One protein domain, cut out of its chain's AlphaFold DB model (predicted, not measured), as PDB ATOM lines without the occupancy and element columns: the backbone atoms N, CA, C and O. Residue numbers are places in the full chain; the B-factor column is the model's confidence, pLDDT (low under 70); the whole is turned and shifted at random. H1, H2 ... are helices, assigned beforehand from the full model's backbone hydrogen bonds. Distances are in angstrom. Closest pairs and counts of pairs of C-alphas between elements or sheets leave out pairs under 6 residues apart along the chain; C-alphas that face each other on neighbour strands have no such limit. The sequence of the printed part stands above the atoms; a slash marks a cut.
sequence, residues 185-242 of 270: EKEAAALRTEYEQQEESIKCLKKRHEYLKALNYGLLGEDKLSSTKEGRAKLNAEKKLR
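This is residues 185 to 242 of the 270 residues of an uncharacterized protein of Trypanosoma brucei brucei (strain 927/4 GUTat10.1) (UniProt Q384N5). One long helix, H1, makes most of a rod, and at its last residues the chain folds back through short H2 into H3, which runs the same way as H1 and lengthens the rod. Residues 185 to 210 of H1 and 236 to 242 of H3 stick out. The printed part has 58 residues, all helix in class, in the order H1, H2, H3, extended, with a radius of gyration of the C-alphas of 17.7 A and spans of 62 by 17 by 15 A.

H1, residues 185 to 216, and H3, residues 229 to 242, are close but not clearly touching, the C-alphas of Leu 215 and Gly 231 being closest at 7.0 A; they run the same way at a shallow tilt of 10 degrees. H2, residues 222 to 227, and H3 form a helical hairpin and touch, H3 with residues 231 to 235 alone; their closest C-alphas, Leu 225 and Gly 231, are 3.9 A apart, at a steep tilt of 40 degrees, opposite ways. In H1, H2 and H3 every O i to N i+4 pair is within hydrogen-bond range.

H1 is 46.1 A long, from C-alpha 185 at (27.025, 31.810, 132.026). H3 is 20.4 A long, to C-alpha 242 at (59.120, -21.270, 133.460).

The C-alphas of Glu 185 and Arg 242, the two farthest apart, are 62.0 A apart. The printed part has no cut, both links are tight, and no printed residue is under 70 in pLDDT.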
ATOM      1  N   GLU A 185      26.707  32.586 133.244       71.51
ATOM      2  CA  GLU A 185      27.025  31.810 132.026       71.51
ATOM      3  C   GLU A 185      28.475  31.317 131.960       71.51
ATOM      4  O   GLU A 185      28.745  30.238 131.435       71.51
ATOM      5  N   LYS A 186      29.404  32.090 132.529       78.32
ATOM      6  CA  LYS A 186      30.827  31.747 132.608       78.32
ATOM      7  C   LYS A 186      31.085  30.499 133.453       78.32
ATOM      8  O   LYS A 186      31.877  29.657 133.047       78.32
ATOM      9  N   GLU A 187      30.406  30.361 134.587       80.16
ATOM     10  CA  GLU A 187      30.523  29.190 135.459       80.16
ATOM     11  C   GLU A 187      29.841  27.972 134.834       80.16
ATOM     12  O   GLU A 187      30.394  26.879 134.865       80.16
ATOM     13  N   ALA A 188      28.695  28.156 134.168       76.60
ATOM     14  CA  ALA A 188      28.044  27.071 133.437       76.60
ATOM     15  C   ALA A 188      28.913  26.561 132.273       76.60
ATOM     16  O   ALA A 188      28.955  25.358 132.012       76.60
ATOM     17  N   ALA A 189      29.623  27.456 131.579       83.14
ATOM     18  CA  ALA A 189      30.589  27.085 130.548       83.14
ATOM     19  C   ALA A 189      31.806  26.358 131.141       83.14
ATOM     20  O   ALA A 189      32.185  25.309 130.622       83.14
ATOM     21  N   ALA A 190      32.367  26.855 132.249       87.02
ATOM     22  CA  ALA A 190      33.472  26.201 132.950       87.02
ATOM     23  C   ALA A 190      33.086  24.789 133.423       87.02
ATOM     24  O   ALA A 190      33.796  23.829 133.132       87.02
ATOM     25  N   LEU A 191      31.907  24.633 134.031       86.78
ATOM     26  CA  LEU A 191      31.381  23.335 134.462       86.78
ATOM     27  C   LEU A 191      31.184  22.364 133.294       86.78
ATOM     28  O   LEU A 191      31.450  21.177 133.447       86.78
ATOM     29  N   ARG A 192      30.759  22.839 132.115       89.65
ATOM     30  CA  ARG A 192      30.691  21.988 130.914       89.65
ATOM     31  C   ARG A 192      32.073  21.515 130.481       89.65
ATOM     32  O   ARG A 192      32.236  20.332 130.216       89.65
ATOM     33  N   THR A 193      33.065  22.405 130.464       92.43
ATOM     34  CA  THR A 193      34.437  22.023 130.099       92.43
ATOM     35  C   THR A 193      35.065  21.068 131.116       92.43
ATOM     36  O   THR A 193      35.727  20.110 130.727       92.43
ATOM     37  N   GLU A 194      34.819  21.267 132.414       93.05
ATOM     38  CA  GLU A 194      35.254  20.342 133.463       93.05
ATOM     39  C   GLU A 194      34.550  18.991 133.337       93.05
ATOM     40  O   GLU A 194      35.193  17.951 133.461       93.05
ATOM     41  N   TYR A 195      33.248  18.988 133.041       92.32
ATOM     42  CA  TYR A 195      32.481  17.769 132.809       92.32
ATOM     43  C   TYR A 195      33.017  16.984 131.603       92.32
ATOM     44  O   TYR A 195      33.219  15.775 131.701       92.32
ATOM     45  N   GLU A 196      33.321  17.656 130.492       94.05
ATOM     46  CA  GLU A 196      33.938  17.039 129.310       94.05
ATOM     47  C   GLU A 196      35.315  16.435 129.641       94.05
ATOM     48  O   GLU A 196      35.572  15.270 129.326       94.05
ATOM     49  N   GLN A 197      36.170  17.163 130.369       95.44
ATOM     50  CA  GLN A 197      37.471  16.656 130.835       95.44
ATOM     51  C   GLN A 197      37.323  15.454 131.781       95.44
ATOM     52  O   GLN A 197      38.064  14.469 131.682       95.44
ATOM     53  N   GLN A 198      36.351  15.500 132.696       94.39
ATOM     54  CA  GLN A 198      36.047  14.393 133.595       94.39
ATOM     55  C   GLN A 198      35.542  13.175 132.817       94.39
ATOM     56  O   GLN A 198      36.023  12.068 133.068       94.39
ATOM     57  N   GLU A 199      34.661  13.342 131.830       95.14
ATOM     58  CA  GLU A 199      34.221  12.246 130.965       95.14
ATOM     59  C   GLU A 199      35.384  11.588 130.213       95.14
ATOM     60  O   GLU A 199      35.449  10.357 130.124       95.14
ATOM     61  N   GLU A 200      36.311  12.379 129.674       95.02
ATOM     62  CA  GLU A 200      37.510  11.866 129.008       95.02
ATOM     63  C   GLU A 200      38.405  11.089 129.977       95.02
ATOM     64  O   GLU A 200      38.837   9.970 129.673       95.02
ATOM     65  N   SER A 201      38.620  11.625 131.182       94.78
ATOM     66  CA  SER A 201      39.387  10.953 132.233       94.78
ATOM     67  C   SER A 201      38.750   9.618 132.640       94.78
ATOM     68  O   SER A 201      39.441   8.599 132.727       94.78
ATOM     69  N   ILE A 202      37.419   9.575 132.782       93.17
ATOM     70  CA  ILE A 202      36.656   8.367 133.104       93.17
ATOM     71  C   ILE A 202      36.785   7.348 131.969       93.17
ATOM     72  O   ILE A 202      37.000   6.164 132.235       93.17
ATOM     73  N   LYS A 203      36.701   7.775 130.703       95.02
ATOM     74  CA  LYS A 203      36.907   6.895 129.538       95.02
ATOM     75  C   LYS A 203      38.320   6.293 129.544       95.02
ATOM     76  O   LYS A 203      38.464   5.088 129.327       95.02
ATOM     77  N   CYS A 204      39.352   7.082 129.844       94.29
ATOM     78  CA  CYS A 204      40.735   6.609 129.962       94.29
ATOM     79  C   CYS A 204      40.926   5.623 131.125       94.29
ATOM     80  O   CYS A 204      41.528   4.562 130.941       94.29
ATOM     81  N   LEU A 205      40.372   5.928 132.301       94.30
ATOM     82  CA  LEU A 205      40.434   5.056 133.476       94.30
ATOM     83  C   LEU A 205      39.673   3.745 133.261       94.30
ATOM     84  O   LEU A 205      40.177   2.691 133.641       94.30
ATOM     85  N   LYS A 206      38.514   3.773 132.592       94.11
ATOM     86  CA  LYS A 206      37.771   2.561 132.212       94.11
ATOM     87  C   LYS A 206      38.594   1.668 131.287       94.11
ATOM     88  O   LYS A 206      38.799   0.502 131.612       94.11
ATOM     89  N   LYS A 207      39.168   2.225 130.213       92.55
ATOM     90  CA  LYS A 207      40.075   1.483 129.313       92.55
ATOM     91  C   LYS A 207      41.270   0.898 130.066       92.55
ATOM     92  O   LYS A 207      41.681  -0.235 129.823       92.55
ATOM     93  N   ARG A 208      41.835   1.661 131.008       91.17
ATOM     94  CA  ARG A 208      42.956   1.213 131.838       91.17
ATOM     95  C   ARG A 208      42.563   0.081 132.787       91.17
ATOM     96  O   ARG A 208      43.322  -0.875 132.930       91.17
ATOM     97  N   HIS A 209      41.391   0.173 133.404       91.62
ATOM     98  CA  HIS A 209      40.843  -0.864 134.269       91.62
ATOM     99  C   HIS A 209      40.559  -2.152 133.487       91.62
ATOM    100  O   HIS A 209      40.965  -3.227 133.918       91.62
ATOM    101  N   GLU A 210      39.944  -2.053 132.308       92.05
ATOM    102  CA  GLU A 210      39.720  -3.191 131.407       92.05
ATOM    103  C   GLU A 210      41.035  -3.854 130.988       92.05
ATOM    104  O   GLU A 210      41.146  -5.080 131.022       92.05
ATOM    105  N   TYR A 211      42.061  -3.056 130.672       90.36
ATOM    106  CA  TYR A 211      43.398  -3.563 130.372       90.36
ATOM    107  C   TYR A 211      43.998  -4.348 131.546       90.36
ATOM    108  O   TYR A 211      44.452  -5.476 131.366       90.36
ATOM    109  N   LEU A 212      43.981  -3.777 132.753       88.68
ATOM    110  CA  LEU A 212      44.493  -4.427 133.965       88.68
ATOM    111  C   LEU A 212      43.714  -5.698 134.315       88.68
ATOM    112  O   LEU A 212      44.295  -6.707 134.713       88.68
ATOM    113  N   LYS A 213      42.396  -5.678 134.118       91.69
ATOM    114  CA  LYS A 213      41.542  -6.848 134.295       91.69
ATOM    115  C   LYS A 213      41.934  -7.956 133.313       91.69
ATOM    116  O   LYS A 213      42.164  -9.086 133.736       91.69
ATOM    117  N   ALA A 214      42.093  -7.637 132.027       89.65
ATOM    118  CA  ALA A 214      42.549  -8.589 131.012       89.65
ATOM    119  C   ALA A 214      43.970  -9.116 131.290       89.65
ATOM    120  O   ALA A 214      44.243 -10.298 131.069       89.65
ATOM    121  N   LEU A 215      44.857  -8.267 131.824       87.95
ATOM    122  CA  LEU A 215      46.200  -8.643 132.269       87.95
ATOM    123  C   LEU A 215      46.145  -9.691 133.386       87.95
ATOM    124  O   LEU A 215      46.829 -10.711 133.284       87.95
ATOM    125  N   ASN A 216      45.306  -9.487 134.403       85.48
ATOM    126  CA  ASN A 216      45.149 -10.420 135.522       85.48
ATOM    127  C   ASN A 216      44.589 -11.780 135.080       85.48
ATOM    128  O   ASN A 216      45.094 -12.809 135.519       85.48
ATOM    129  N   TYR A 217      43.616 -11.801 134.165       87.85
ATOM    130  CA  TYR A 217      43.061 -13.050 133.625       87.85
ATOM    131  C   TYR A 217      43.938 -13.719 132.553       87.85
ATOM    132  O   TYR A 217      43.601 -14.800 132.087       87.85
ATOM    133  N   GLY A 218      45.049 -13.095 132.137       83.07
ATOM    134  CA  GLY A 218      45.918 -13.651 131.093       83.07
ATOM    135  C   GLY A 218      45.281 -13.679 129.700       83.07
ATOM    136  O   GLY A 218      45.705 -14.452 128.853       83.07
ATOM    137  N   LEU A 219      44.282 -12.828 129.446       85.22
ATOM    138  CA  LEU A 219      43.563 -12.751 128.165       85.22
ATOM    139  C   LEU A 219      44.289 -11.884 127.120       85.22
ATOM    140  O   LEU A 219      43.799 -11.687 126.008       85.22
ATOM    141  N   LEU A 220      45.431 -11.301 127.486       84.11
ATOM    142  CA  LEU A 220      46.239 -10.459 126.611       84.11
ATOM    143  C   LEU A 220      47.315 -11.306 125.925       84.11
ATOM    144  O   LEU A 220      48.113 -11.947 126.602       84.11
ATOM    145  N   GLY A 221      47.369 -11.255 124.592       83.42
ATOM    146  CA  GLY A 221      48.478 -11.835 123.828       83.42
ATOM    147  C   GLY A 221      49.811 -11.124 124.097       83.42
ATOM    148  O   GLY A 221      49.827  -9.975 124.556       83.42
ATOM    149  N   GLU A 222      50.926 -11.785 123.776       80.94
ATOM    150  CA  GLU A 222      52.288 -11.286 124.040       80.94
ATOM    151  C   GLU A 222      52.542  -9.883 123.451       80.94
ATOM    152  O   GLU A 222      53.137  -9.033 124.121       80.94
ATOM    153  N   ASP A 223      51.987  -9.577 122.273       86.20
ATOM    154  CA  ASP A 223      52.076  -8.249 121.644       86.20
ATOM    155  C   ASP A 223      51.451  -7.144 122.507       86.20
ATOM    156  O   ASP A 223      52.023  -6.069 122.697       86.20
ATOM    157  N   LYS A 224      50.282  -7.407 123.107       82.72
ATOM    158  CA  LYS A 224      49.607  -6.435 123.984       82.72
ATOM    159  C   LYS A 224      50.311  -6.308 125.332       82.72
ATOM    160  O   LYS A 224      50.284  -5.232 125.935       82.72
ATOM    161  N   LEU A 225      50.947  -7.378 125.805       84.38
ATOM    162  CA  LEU A 225      51.743  -7.361 127.030       84.38
ATOM    163  C   LEU A 225      53.028  -6.542 126.845       84.38
ATOM    164  O   LEU A 225      53.382  -5.754 127.719       84.38
ATOM    165  N   SER A 226      53.694  -6.647 125.694       85.00
ATOM    166  CA  SER A 226      54.938  -5.912 125.437       85.00
ATOM    167  C   SER A 226      54.742  -4.389 125.338       85.00
ATOM    168  O   SER A 226      55.666  -3.628 125.652       85.00
ATOM    169  N   SER A 227      53.533  -3.930 124.990       87.27
ATOM    170  CA  SER A 227      53.226  -2.502 124.812       87.27
ATOM    171  C   SER A 227      53.226  -1.676 126.108       87.27
ATOM    172  O   SER A 227      53.639  -0.515 126.093       87.27
ATOM    173  N   THR A 228      52.843  -2.249 127.255       87.52
ATOM    174  CA  THR A 228      52.775  -1.513 128.533       87.52
ATOM    175  C   THR A 228      53.875  -1.928 129.511       87.52
ATOM    176  O   THR A 228      54.443  -3.017 129.427       87.52
ATOM    177  N   LYS A 229      54.189  -1.057 130.483       88.53
ATOM    178  CA  LYS A 229      55.188  -1.353 131.528       88.53
ATOM    179  C   LYS A 229      54.798  -2.573 132.376       88.53
ATOM    180  O   LYS A 229      55.651  -3.404 132.668       88.53
ATOM    181  N   GLU A 230      53.524  -2.692 132.739       86.70
ATOM    182  CA  GLU A 230      53.014  -3.801 133.559       86.70
ATOM    183  C   GLU A 230      52.961  -5.114 132.784       86.70
ATOM    184  O   GLU A 230      53.331  -6.155 133.322       86.70
ATOM    185  N   GLY A 231      52.562  -5.071 131.509       88.14
ATOM    186  CA  GLY A 231      52.562  -6.261 130.666       88.14
ATOM    187  C   GLY A 231      53.975  -6.824 130.467       88.14
ATOM    188  O   GLY A 231      54.173  -8.033 130.589       88.14
ATOM    189  N   ARG A 232      54.989  -5.960 130.297       89.73
ATOM    190  CA  ARG A 232      56.407  -6.374 130.267       89.73
ATOM    191  C   ARG A 232      56.868  -6.993 131.584       89.73
ATOM    192  O   ARG A 232      57.586  -7.991 131.570       89.73
ATOM    193  N   ALA A 233      56.452  -6.430 132.719       88.82
ATOM    194  CA  ALA A 233      56.766  -6.996 134.029       88.82
ATOM    195  C   ALA A 233      56.153  -8.398 134.199       88.82
ATOM    196  O   ALA A 233      56.842  -9.307 134.664       88.82
ATOM    197  N   LYS A 234      54.905  -8.596 133.746       87.22
ATOM    198  CA  LYS A 234      54.239  -9.904 133.774       87.22
ATOM    199  C   LYS A 234      54.942 -10.931 132.882       87.22
ATOM    200  O   LYS A 234      55.251 -12.016 133.361       87.22
ATOM    201  N   LEU A 235      55.288 -10.572 131.641       88.17
ATOM    202  CA  LEU A 235      56.059 -11.443 130.740       88.17
ATOM    203  C   LEU A 235      57.397 -11.877 131.356       88.17
ATOM    204  O   LEU A 235      57.782 -13.041 131.261       88.17
ATOM    205  N   ASN A 236      58.104 -10.955 132.013       91.63
ATOM    206  CA  ASN A 236      59.366 -11.268 132.683       91.63
ATOM    207  C   ASN A 236      59.168 -12.211 133.879       91.63
ATOM    208  O   ASN A 236      59.980 -13.112 134.084       91.63
ATOM    209  N   ALA A 237      58.096 -12.034 134.656       89.31
ATOM    210  CA  ALA A 237      57.756 -12.943 135.748       89.31
ATOM    211  C   ALA A 237      57.379 -14.345 135.231       89.31
ATOM    212  O   ALA A 237      57.846 -15.344 135.770       89.31
ATOM    213  N   GLU A 238      56.603 -14.430 134.149       88.73
ATOM    214  CA  GLU A 238      56.211 -15.700 133.523       88.73
ATOM    215  C   GLU A 238      57.401 -16.454 132.910       88.73
ATOM    216  O   GLU A 238      57.438 -17.684 132.966       88.73
ATOM    217  N   LYS A 239      58.398 -15.746 132.360       91.44
ATOM    218  CA  LYS A 239      59.666 -16.353 131.911       91.44
ATOM    219  C   LYS A 239      60.446 -16.954 133.082       91.44
ATOM    220  O   LYS A 239      60.772 -18.136 133.039       91.44
ATOM    221  N   LYS A 240      60.636 -16.192 134.165       93.65
ATOM    222  CA  LYS A 240      61.314 -16.676 135.381       93.65
ATOM    223  C   LYS A 240      60.606 -17.877 136.010       93.65
ATOM    224  O   LYS A 240      61.259 -18.814 136.451       93.65
ATOM    225  N   LEU A 241      59.271 -17.884 136.036       92.31
ATOM    226  CA  LEU A 241      58.504 -19.031 136.538       92.31
ATOM    227  C   LEU A 241      58.703 -20.285 135.680       92.31
ATOM    228  O   LEU A 241      58.775 -21.381 136.228       92.31
ATOM    229  N   ARG A 242      58.806 -20.144 134.353       93.24
ATOM    230  CA  ARG A 242      59.120 -21.270 133.460       93.24
ATOM    231  C   ARG A 242      60.526 -21.810 133.700       93.24
ATOM    232  O   ARG A 242      60.677 -23.019 133.826       93.24
TER     233      ARG A 242